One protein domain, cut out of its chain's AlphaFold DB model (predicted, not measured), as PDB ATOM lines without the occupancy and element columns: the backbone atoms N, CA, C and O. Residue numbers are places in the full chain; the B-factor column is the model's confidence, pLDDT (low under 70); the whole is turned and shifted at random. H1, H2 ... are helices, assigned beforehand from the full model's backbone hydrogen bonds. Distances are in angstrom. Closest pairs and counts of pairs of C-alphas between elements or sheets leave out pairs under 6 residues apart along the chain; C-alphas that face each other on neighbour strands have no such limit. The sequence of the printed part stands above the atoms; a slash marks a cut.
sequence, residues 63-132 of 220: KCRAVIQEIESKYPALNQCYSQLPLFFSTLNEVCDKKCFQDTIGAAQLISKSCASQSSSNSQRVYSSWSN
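This is residues 63 to 132 of the 220 residues of an uncharacterized protein of Basidiobolus meristosporus CBS 931.73 (UniProt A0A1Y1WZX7). A long helix, H4, runs through the middle of a small helical body, with H1 beside it, nearly antiparallel, and H5 packed on another side of it at a steep slant. The two short helices, H2 and H3, lie near the end of H4 where H4 begins, while the link of residues 115 to 121 leaves its other end and folds back into H5. The printed part has 70 residues, with five named helices in the order H1, H2, H3, H4, H5 and no named strand; 44 residues are in the helices, and the class is all helix. The whole is compact, with a radius of gyration of the C-alphas of 11.2 A, and its C-alphas span 30 by 23 by 22 A along their three main axes, a rounded outline.

The printed part begins with H1, residues 63 to 74, whose first C-alpha, that of Lys 63, stands at (-15.024, -22.057, -35.641); it is 16.4 A long from first to last C-alpha. After a tight link of 3 residues comes H2, residues 78 to 81, 4.7 A long. A short link of 10 residues leads to H3, residues 92 to 95, 5.1 A long. A tight link of 5 residues then leads to H4, residues 101 to 114, the longest helix with 14 residues and 20.2 A; it begins at C-alpha 101 at (-28.608, -25.007, -55.957) and ends at C-alpha 114 at (-16.881, -26.690, -39.564). A short link of 7 residues follows, and then H5, residues 122 to 131, 14.6 A long, which ends at C-alpha 131 at (-23.607, -31.210, -48.544).

H4 has its centre 5.1 A from the mean of the C-alphas, the nearest of the helices, and it touches both H1 and H5. H1 touches H4 with 8 pairs of C-alphas within 8 A, and the closest C-alphas of the two, those of Cys 64 and Ser 114, are 5.2 A apart. H1 and H4 stand at a shallow tilt of 22 degrees and run opposite ways. H4 and H5 touch with 19 such pairs, and their closest C-alphas, those of Gln 109 and Ser 131, are 4.4 A apart. They stand at a steep tilt of 59 degrees and run opposite ways. H2 is close to H4 but not clearly touching it, the closest C-alphas being those of Leu 78 and Asp 103, 6.8 A apart. H2 is likewise close to H1 but not clearly touching it, with the C-alphas of Glu 72 and Leu 78 the closest at 7.3 A. H3 is close but not clearly touching to H2, with the C-alphas of Cys 81 and Glu 94 the closest at 6.3 A, and also to H4, with those of Val 95 and Phe 101 the closest at 5.6 A. H1 is apart from H3 and H5, and H5 is apart from H2 and H3. In H4 every pair of O i and N i+4 is within hydrogen-bond range, against 6 of 8 in H1 and 5 of 6 in H5, while H2 and H3 are too short for such a pair.

The two C-alphas farthest apart, those of Lys 98 and Ser 117, are 30.8 A apart, and the first and last printed C-alphas, those of Lys 63 and Asn 132, are 21.3 A apart. The printed part has no cut, and no link between its helices is long. The mean pLDDT of the printed part is 93.4, and residues 118 to 120, in the link from H4 to H5, are under 70 in this model.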
ATOM      1  N   LYS A  63     -15.378 -21.517 -34.326       94.69
ATOM      2  CA  LYS A  63     -15.024 -22.057 -35.641       94.69
ATOM      3  C   LYS A  63     -16.226 -22.048 -36.584       94.69
ATOM      4  O   LYS A  63     -16.115 -21.576 -37.713       94.69
ATOM      5  N   CYS A  64     -17.373 -22.533 -36.122       94.44
ATOM      6  CA  CYS A  64     -18.613 -22.546 -36.886       94.44
ATOM      7  C   CYS A  64     -19.065 -21.119 -37.238       94.44
ATOM      8  O   CYS A  64     -19.399 -20.831 -38.386       94.44
ATOM      9  N   ARG A  65     -18.982 -20.189 -36.279       94.75
ATOM     10  CA  ARG A  65     -19.355 -18.781 -36.468       94.75
ATOM     11  C   ARG A  65     -18.518 -18.079 -37.535       94.75
ATOM     12  O   ARG A  65     -19.081 -17.340 -38.338       94.75
ATOM     13  N   ALA A  66     -17.207 -18.326 -37.565       95.75
ATOM     14  CA  ALA A  66     -16.327 -17.767 -38.591       95.75
ATOM     15  C   ALA A  66     -16.741 -18.218 -40.002       95.75
ATOM     16  O   ALA A  66     -16.784 -17.410 -40.925       95.75
ATOM     17  N   VAL A  67     -17.127 -19.488 -40.161       96.31
ATOM     18  CA  VAL A  67     -17.590 -20.017 -41.452       96.31
ATOM     19  C   VAL A  67     -18.955 -19.470 -41.856       96.31
ATOM     20  O   VAL A  67     -19.158 -19.166 -43.027       96.31
ATOM     21  N   ILE A  68     -19.881 -19.291 -40.908       94.44
ATOM     22  CA  ILE A  68     -21.173 -18.646 -41.190       94.44
ATOM     23  C   ILE A  68     -20.956 -17.238 -41.769       94.44
ATOM     24  O   ILE A  68     -21.594 -16.880 -42.753       94.44
ATOM     25  N   GLN A  69     -20.013 -16.474 -41.214       93.12
ATOM     26  CA  GLN A  69     -19.649 -15.151 -41.734       93.12
ATOM     27  C   GLN A  69     -18.961 -15.227 -43.108       93.12
ATOM     28  O   GLN A  69     -19.224 -14.394 -43.974       93.12
ATOM     29  N   GLU A  70     -18.109 -16.233 -43.347       95.44
ATOM     30  CA  GLU A  70     -17.458 -16.445 -44.651       95.44
ATOM     31  C   GLU A  70     -18.488 -16.703 -45.763       95.44
ATOM     32  O   GLU A  70     -18.356 -16.162 -46.864       95.44
ATOM     33  N   ILE A  71     -19.532 -17.488 -45.481       95.25
ATOM     34  CA  ILE A  71     -20.547 -17.898 -46.464       95.25
ATOM     35  C   ILE A  71     -21.226 -16.703 -47.132       95.25
ATOM     36  O   ILE A  71     -21.399 -16.726 -48.347       95.25
ATOM     37  N   GLU A  72     -21.539 -15.645 -46.381       88.06
ATOM     38  CA  GLU A  72     -22.177 -14.437 -46.928       88.06
ATOM     39  C   GLU A  72     -21.323 -13.768 -48.014       88.06
ATOM     40  O   GLU A  72     -21.845 -13.255 -49.005       88.06
ATOM     41  N   SER A  73     -20.000 -13.788 -47.836       92.69
ATOM     42  CA  SER A  73     -19.049 -13.212 -48.791       92.69
ATOM     43  C   SER A  73     -18.756 -14.140 -49.972       92.69
ATOM     44  O   SER A  73     -18.541 -13.673 -51.089       92.69
ATOM     45  N   LYS A  74     -18.763 -15.454 -49.729       97.31
ATOM     46  CA  LYS A  74     -18.356 -16.478 -50.694       97.31
ATOM     47  C   LYS A  74     -19.478 -16.905 -51.633       97.31
ATOM     48  O   LYS A  74     -19.206 -17.211 -52.789       97.31
ATOM     49  N   TYR A  75     -20.716 -16.900 -51.144       97.12
ATOM     50  CA  TYR A  75     -21.909 -17.322 -51.877       97.12
ATOM     51  C   TYR A  75     -22.971 -16.212 -51.857       97.12
ATOM     52  O   TYR A  75     -24.019 -16.340 -51.216       97.12
ATOM     53  N   PRO A  76     -22.722 -15.081 -52.540       94.56
ATOM     54  CA  PRO A  76     -23.593 -13.910 -52.466       94.56
ATOM     55  C   PRO A  76     -25.012 -14.164 -52.999       94.56
ATOM     56  O   PRO A  76     -25.935 -13.444 -52.612       94.56
ATOM     57  N   ALA A  77     -25.221 -15.183 -53.847       95.38
ATOM     58  CA  ALA A  77     -26.553 -15.546 -54.336       95.38
ATOM     59  C   ALA A  77     -27.472 -16.043 -53.207       95.38
ATOM     60  O   ALA A  77     -28.689 -15.852 -53.275       95.38
ATOM     61  N   LEU A  78     -26.908 -16.581 -52.117       95.94
ATOM     62  CA  LEU A  78     -27.682 -17.042 -50.961       95.94
ATOM     63  C   LEU A  78     -28.447 -15.916 -50.261       95.94
ATOM     64  O   LEU A  78     -29.450 -16.190 -49.601       95.94
ATOM     65  N   ASN A  79     -28.033 -14.656 -50.423       94.00
ATOM     66  CA  ASN A  79     -28.783 -13.508 -49.906       94.00
ATOM     67  C   ASN A  79     -30.152 -13.373 -50.586       94.00
ATOM     68  O   ASN A  79     -31.115 -12.955 -49.953       94.00
ATOM     69  N   GLN A  80     -30.252 -13.742 -51.867       93.62
ATOM     70  CA  GLN A  80     -31.519 -13.736 -52.600       93.62
ATOM     71  C   GLN A  80     -32.306 -15.024 -52.334       93.62
ATOM     72  O   GLN A  80     -33.498 -14.966 -52.038       93.62
ATOM     73  N   CYS A  81     -31.622 -16.169 -52.388       95.56
ATOM     74  CA  CYS A  81     -32.224 -17.495 -52.238       95.56
ATOM     75  C   CYS A  81     -32.816 -17.753 -50.846       95.56
ATOM     76  O   CYS A  81     -33.827 -18.434 -50.727       95.56
ATOM     77  N   TYR A  82     -32.196 -17.197 -49.803       95.94
ATOM     78  CA  TYR A  82     -32.561 -17.404 -48.400       95.94
ATOM     79  C   TYR A  82     -32.792 -16.053 -47.715       95.94
ATOM     80  O   TYR A  82     -32.245 -15.767 -46.654       95.94
ATOM     81  N   SER A  83     -33.572 -15.188 -48.368       93.44
ATOM     82  CA  SER A  83     -33.856 -13.820 -47.905       93.44
ATOM     83  C   SER A  83     -34.871 -13.739 -46.763       93.44
ATOM     84  O   SER A  83     -34.993 -12.690 -46.140       93.44
ATOM     85  N   GLN A  84     -35.605 -14.820 -46.491       91.56
ATOM     86  CA  GLN A  84     -36.670 -14.838 -45.477       91.56
ATOM     87  C   GLN A  84     -36.538 -15.992 -44.484       91.56
ATOM     88  O   GLN A  84     -36.901 -15.844 -43.320       91.56
ATOM     89  N   LEU A  85     -36.055 -17.149 -44.945       94.19
ATOM     90  CA  LEU A  85     -36.014 -18.381 -44.165       94.19
ATOM     91  C   LEU A  85     -34.635 -19.044 -44.270       94.19
ATOM     92  O   LEU A  85     -34.019 -18.996 -45.340       94.19
ATOM     93  N   PRO A  86     -34.160 -19.697 -43.193       96.19
ATOM     94  CA  PRO A  86     -32.955 -20.513 -43.247       96.19
ATOM     95  C   PRO A  86     -33.169 -21.757 -44.097       96.19
ATOM     96  O   PRO A  86     -34.306 -22.211 -44.244       96.19
ATOM     97  N   LEU A  87     -32.067 -22.382 -44.535       97.00
ATOM     98  CA  LEU A  87     -32.112 -23.644 -45.283       97.00
ATOM     99  C   LEU A  87     -32.992 -24.685 -44.581       97.00
ATOM    100  O   LEU A  87     -33.745 -25.402 -45.228       97.00
ATOM    101  N   PHE A  88     -32.938 -24.728 -43.247       95.56
ATOM    102  CA  PHE A  88     -33.749 -25.625 -42.430       95.56
ATOM    103  C   PHE A  88     -35.253 -25.570 -42.750       95.56
ATOM    104  O   PHE A  88     -35.890 -26.621 -42.821       95.56
ATOM    105  N   PHE A  89     -35.810 -24.375 -42.981       95.44
ATOM    106  CA  PHE A  89     -37.238 -24.153 -43.250       95.44
ATOM    107  C   PHE A  89     -37.564 -23.927 -44.731       95.44
ATOM    108  O   PHE A  89     -38.723 -23.685 -45.067       95.44
ATOM    109  N   SER A  90     -36.573 -24.008 -45.617       96.81
ATOM    110  CA  SER A  90     -36.775 -23.783 -47.044       96.81
ATOM    111  C   SER A  90     -37.590 -24.885 -47.717       96.81
ATOM    112  O   SER A  90     -37.757 -26.003 -47.223       96.81
ATOM    113  N   THR A  91     -38.082 -24.553 -48.902       96.94
ATOM    114  CA  THR A  91     -38.803 -25.445 -49.806       96.94
ATOM    115  C   THR A  91     -37.878 -26.031 -50.868       96.94
ATOM    116  O   THR A  91     -36.826 -25.475 -51.187       96.94
ATOM    117  N   LEU A  92     -38.301 -27.121 -51.516       97.62
ATOM    118  CA  LEU A  92     -37.551 -27.663 -52.656       97.62
ATOM    119  C   LEU A  92     -37.496 -26.701 -53.845       97.62
ATOM    120  O   LEU A  92     -36.556 -26.773 -54.622       97.62
ATOM    121  N   ASN A  93     -38.460 -25.788 -53.997       97.00
ATOM    122  CA  ASN A  93     -38.387 -24.784 -55.060       97.00
ATOM    123  C   ASN A  93     -37.236 -23.804 -54.850       97.00
ATOM    124  O   ASN A  93     -36.564 -23.473 -55.818       97.00
ATOM    125  N   GLU A  94     -37.002 -23.376 -53.613       96.31
ATOM    126  CA  GLU A  94     -35.902 -22.465 -53.286       96.31
ATOM    127  C   GLU A  94     -34.558 -23.188 -53.380       96.31
ATOM    128  O   GLU A  94     -33.645 -22.724 -54.057       96.31
ATOM    129  N   VAL A  95     -34.447 -24.364 -52.754       97.62
ATOM    130  CA  VAL A  95     -33.182 -25.111 -52.696       97.62
ATOM    131  C   VAL A  95     -32.761 -25.637 -54.071       97.62
ATOM    132  O   VAL A  95     -31.579 -25.613 -54.405       97.62
ATOM    133  N   CYS A  96     -33.715 -26.097 -54.883       98.12
ATOM    134  CA  CYS A  96     -33.450 -26.639 -56.215       98.12
ATOM    135  C   CYS A  96     -33.505 -25.587 -57.331       98.12
ATOM    136  O   CYS A  96     -33.413 -25.954 -58.508       98.12
ATOM    137  N   ASP A  97     -33.680 -24.300 -57.009       97.56
ATOM    138  CA  ASP A  97     -33.586 -23.246 -58.014       97.56
ATOM    139  C   ASP A  97     -32.184 -23.241 -58.629       97.56
ATOM    140  O   ASP A  97     -31.175 -23.351 -57.930       97.56
ATOM    141  N   LYS A  98     -32.098 -23.098 -59.956       97.19
ATOM    142  CA  LYS A  98     -30.819 -23.178 -60.676       97.19
ATOM    143  C   LYS A  98     -29.796 -22.144 -60.196       97.19
ATOM    144  O   LYS A  98     -28.604 -22.417 -60.288       97.19
ATOM    145  N   LYS A  99     -30.244 -20.979 -59.713       97.25
ATOM    146  CA  LYS A  99     -29.376 -19.915 -59.187       97.25
ATOM    147  C   LYS A  99     -28.900 -20.199 -57.764       97.25
ATOM    148  O   LYS A  99     -27.873 -19.668 -57.366       97.25
ATOM    149  N   CYS A 100     -29.639 -21.014 -57.016       97.62
ATOM    150  CA  CYS A 100     -29.386 -21.287 -55.602       97.62
ATOM    151  C   CYS A 100     -28.642 -22.606 -55.390       97.62
ATOM    152  O   CYS A 100     -27.782 -22.706 -54.524       97.62
ATOM    153  N   PHE A 101     -28.934 -23.610 -56.216       98.12
ATOM    154  CA  PHE A 101     -28.608 -25.007 -55.957       98.12
ATOM    155  C   PHE A 101     -27.121 -25.289 -55.687       98.12
ATOM    156  O   PHE A 101     -26.790 -25.960 -54.709       98.12
ATOM    157  N   GLN A 102     -26.213 -24.777 -56.524       98.38
ATOM    158  CA  GLN A 102     -24.773 -25.019 -56.345       98.38
ATOM    159  C   GLN A 102     -24.220 -24.305 -55.107       98.38
ATOM    160  O   GLN A 102     -23.472 -24.908 -54.336       98.38
ATOM    161  N   ASP A 103     -24.640 -23.061 -54.880       98.44
ATOM    162  CA  ASP A 103     -24.236 -22.269 -53.717       98.44
ATOM    163  C   ASP A 103     -24.758 -22.890 -52.416       98.44
ATOM    164  O   ASP A 103     -24.026 -22.959 -51.429       98.44
ATOM    165  N   THR A 104     -25.981 -23.429 -52.421       98.38
ATOM    166  CA  THR A 104     -26.545 -24.174 -51.289       98.38
ATOM    167  C   THR A 104     -25.677 -25.375 -50.942       98.38
ATOM    168  O   THR A 104     -25.309 -25.532 -49.779       98.38
ATOM    169  N   ILE A 105     -25.317 -26.207 -51.925       98.50
ATOM    170  CA  ILE A 105     -24.460 -27.378 -51.693       98.50
ATOM    171  C   ILE A 105     -23.097 -26.934 -51.148       98.50
ATOM    172  O   ILE A 105     -22.633 -27.465 -50.138       98.50
ATOM    173  N   GLY A 106     -22.464 -25.945 -51.784       98.50
ATOM    174  CA  GLY A 106     -21.147 -25.450 -51.387       98.50
ATOM    175  C   GLY A 106     -21.130 -24.857 -49.976       98.50
ATOM    176  O   GLY A 106     -20.219 -25.130 -49.190       98.50
ATOM    177  N   ALA A 107     -22.148 -24.080 -49.609       98.19
ATOM    178  CA  ALA A 107     -22.279 -23.521 -48.268       98.19
ATOM    179  C   ALA A 107     -22.614 -24.598 -47.228       98.19
ATOM    180  O   ALA A 107     -22.010 -24.625 -46.151       98.19
ATOM    181  N   ALA A 108     -23.500 -25.539 -47.562       97.75
ATOM    182  CA  ALA A 108     -23.832 -26.676 -46.711       97.75
ATOM    183  C   ALA A 108     -22.607 -27.565 -46.431       97.75
ATOM    184  O   ALA A 108     -22.434 -28.026 -45.302       97.75
ATOM    185  N   GLN A 109     -21.702 -27.745 -47.401       97.75
ATOM    186  CA  GLN A 109     -20.417 -28.432 -47.209       97.75
ATOM    187  C   GLN A 109     -19.511 -27.723 -46.198       97.75
ATOM    188  O   GLN A 109     -18.948 -28.375 -45.313       97.75
ATOM    189  N   LEU A 110     -19.380 -26.397 -46.293       97.06
ATOM    190  CA  LEU A 110     -18.559 -25.628 -45.353       97.06
ATOM    191  C   LEU A 110     -19.114 -25.690 -43.928       97.06
ATOM    192  O   LEU A 110     -18.348 -25.929 -42.990       97.06
ATOM    193  N   ILE A 111     -20.431 -25.532 -43.771       96.00
ATOM    194  CA  ILE A 111     -21.108 -25.651 -42.474       96.00
ATOM    195  C   ILE A 111     -20.915 -27.052 -41.903       96.00
ATOM    196  O   ILE A 111     -20.476 -27.200 -40.766       96.00
ATOM    197  N   SER A 112     -21.190 -28.088 -42.691       94.69
ATOM    198  CA  SER A 112     -21.113 -29.479 -42.233       94.69
ATOM    199  C   SER A 112     -19.721 -29.860 -41.745       94.69
ATOM    200  O   SER A 112     -19.586 -30.525 -40.722       94.69
ATOM    201  N   LYS A 113     -18.676 -29.374 -42.423       94.69
ATOM    202  CA  LYS A 113     -17.281 -29.604 -42.032       94.69
ATOM    203  C   LYS A 113     -16.871 -28.830 -40.774       94.69
ATOM    204  O   LYS A 113     -16.066 -29.320 -39.981       94.69
ATOM    205  N   SER A 114     -17.370 -27.608 -40.602       95.00
ATOM    206  CA  SER A 114     -16.881 -26.690 -39.564       95.00
ATOM    207  C   SER A 114     -17.716 -26.690 -38.291       95.00
ATOM    208  O   SER A 114     -17.166 -26.419 -37.229       95.00
ATOM    209  N   CYS A 115     -18.990 -27.064 -38.388       92.19
ATOM    210  CA  CYS A 115     -19.957 -27.122 -37.292       92.19
ATOM    211  C   CYS A 115     -20.251 -28.572 -36.845       92.19
ATOM    212  O   CYS A 115     -21.242 -28.830 -36.168       92.19
ATOM    213  N   ALA A 116     -19.398 -29.540 -37.216       85.06
ATOM    214  CA  ALA A 116     -19.582 -30.967 -36.916       85.06
ATOM    215  C   ALA A 116     -19.661 -31.288 -35.410       85.06
ATOM    216  O   ALA A 116     -20.301 -32.260 -35.021       85.06
ATOM    217  N   SER A 117     -19.054 -30.456 -34.556       77.44
ATOM    218  CA  SER A 117     -19.145 -30.525 -33.088       77.44
ATOM    219  C   SER A 117     -20.581 -30.364 -32.561       77.44
ATOM    220  O   SER A 117     -20.850 -30.710 -31.415       77.44
ATOM    221  N   GLN A 118     -21.510 -29.871 -33.388       69.75
ATOM    222  CA  GLN A 118     -22.909 -29.585 -33.045       69.75
ATOM    223  C   GLN A 118     -23.885 -30.653 -33.585       69.75
ATOM    224  O   GLN A 118     -25.064 -30.380 -33.831       69.75
ATOM    225  N   SER A 119     -23.378 -31.875 -33.795       61.78
ATOM    226  CA  SER A 119     -23.990 -32.967 -34.572       61.78
ATOM    227  C   SER A 119     -25.346 -33.486 -34.087       61.78
ATOM    228  O   SER A 119     -26.003 -34.205 -34.836       61.78
ATOM    229  N   SER A 120     -25.801 -33.135 -32.883       65.88
ATOM    230  CA  SER A 120     -27.056 -33.654 -32.324       65.88
ATOM    231  C   SER A 120     -28.312 -32.874 -32.729       65.88
ATOM    232  O   SER A 120     -29.419 -33.317 -32.427       65.88
ATOM    233  N   SER A 121     -28.189 -31.727 -33.408       78.88
ATOM    234  CA  SER A 121     -29.361 -30.936 -33.806       78.88
ATOM    235  C   SER A 121     -29.922 -31.350 -35.174       78.88
ATOM    236  O   SER A 121     -29.182 -31.549 -36.139       78.88
ATOM    237  N   ASN A 122     -31.256 -31.392 -35.295       82.94
ATOM    238  CA  ASN A 122     -31.939 -31.579 -36.585       82.94
ATOM    239  C   ASN A 122     -31.512 -30.525 -37.619       82.94
ATOM    240  O   ASN A 122     -31.438 -30.821 -38.811       82.94
ATOM    241  N   SER A 123     -31.184 -29.312 -37.164       84.62
ATOM    242  CA  SER A 123     -30.637 -28.253 -38.008       84.62
ATOM    243  C   SER A 123     -29.330 -28.664 -38.677       84.62
ATOM    244  O   SER A 123     -29.185 -28.490 -39.884       84.62
ATOM    245  N   GLN A 124     -28.403 -29.269 -37.931       87.62
ATOM    246  CA  GLN A 124     -27.122 -29.715 -38.476       87.62
ATOM    247  C   GLN A 124     -27.296 -30.843 -39.499       87.62
ATOM    248  O   GLN A 124     -26.590 -30.869 -40.511       87.62
ATOM    249  N   ARG A 125     -28.272 -31.736 -39.283       91.88
ATOM    250  CA  ARG A 125     -28.608 -32.795 -40.248       91.88
ATOM    251  C   ARG A 125     -28.992 -32.219 -41.611       91.88
ATOM    252  O   ARG A 125     -28.563 -32.770 -42.620       91.88
ATOM    253  N   VAL A 126     -29.727 -31.104 -41.659       95.44
ATOM    254  CA  VAL A 126     -30.081 -30.449 -42.929       95.44
ATOM    255  C   VAL A 126     -28.821 -30.058 -43.701       95.44
ATOM    256  O   VAL A 126     -28.651 -30.511 -44.831       95.44
ATOM    257  N   TYR A 127     -27.888 -29.321 -43.095       95.88
ATOM    258  CA  TYR A 127     -26.655 -28.936 -43.792       95.88
ATOM    259  C   TYR A 127     -25.810 -30.153 -44.189       95.88
ATOM    260  O   TYR A 127     -25.291 -30.189 -45.304       95.88
ATOM    261  N   SER A 128     -25.720 -31.175 -43.329       94.81
ATOM    262  CA  SER A 128     -24.981 -32.407 -43.642       94.81
ATOM    263  C   SER A 128     -25.568 -33.103 -44.862       94.81
ATOM    264  O   SER A 128     -24.864 -33.376 -45.834       94.81
ATOM    265  N   SER A 129     -26.883 -33.296 -44.867       95.75
ATOM    266  CA  SER A 129     -27.577 -33.991 -45.945       95.75
ATOM    267  C   SER A 129     -27.487 -33.273 -47.297       95.75
ATOM    268  O   SER A 129     -27.252 -33.905 -48.326       95.75
ATOM    269  N   TRP A 130     -27.583 -31.940 -47.307       97.75
ATOM    270  CA  TRP A 130     -27.461 -31.134 -48.526       97.75
ATOM    271  C   TRP A 130     -26.012 -30.890 -48.965       97.75
ATOM    272  O   TRP A 130     -25.785 -30.386 -50.063       97.75
ATOM    273  N   SER A 131     -25.021 -31.288 -48.161       97.25
ATOM    274  CA  SER A 131     -23.607 -31.210 -48.544       97.25
ATOM    275  C   SER A 131     -23.194 -32.282 -49.564       97.25
ATOM    276  O   SER A 131     -22.195 -32.125 -50.275       97.25
ATOM    277  N   ASN A 132     -23.972 -33.364 -49.688       97.19
ATOM    278  CA  ASN A 132     -23.748 -34.405 -50.684       97.19
ATOM    279  C   ASN A 132     -24.326 -33.978 -52.042       97.19
ATOM    280  O   ASN A 132     -25.519 -34.123 -52.312       97.19
TER     281      ASN A 132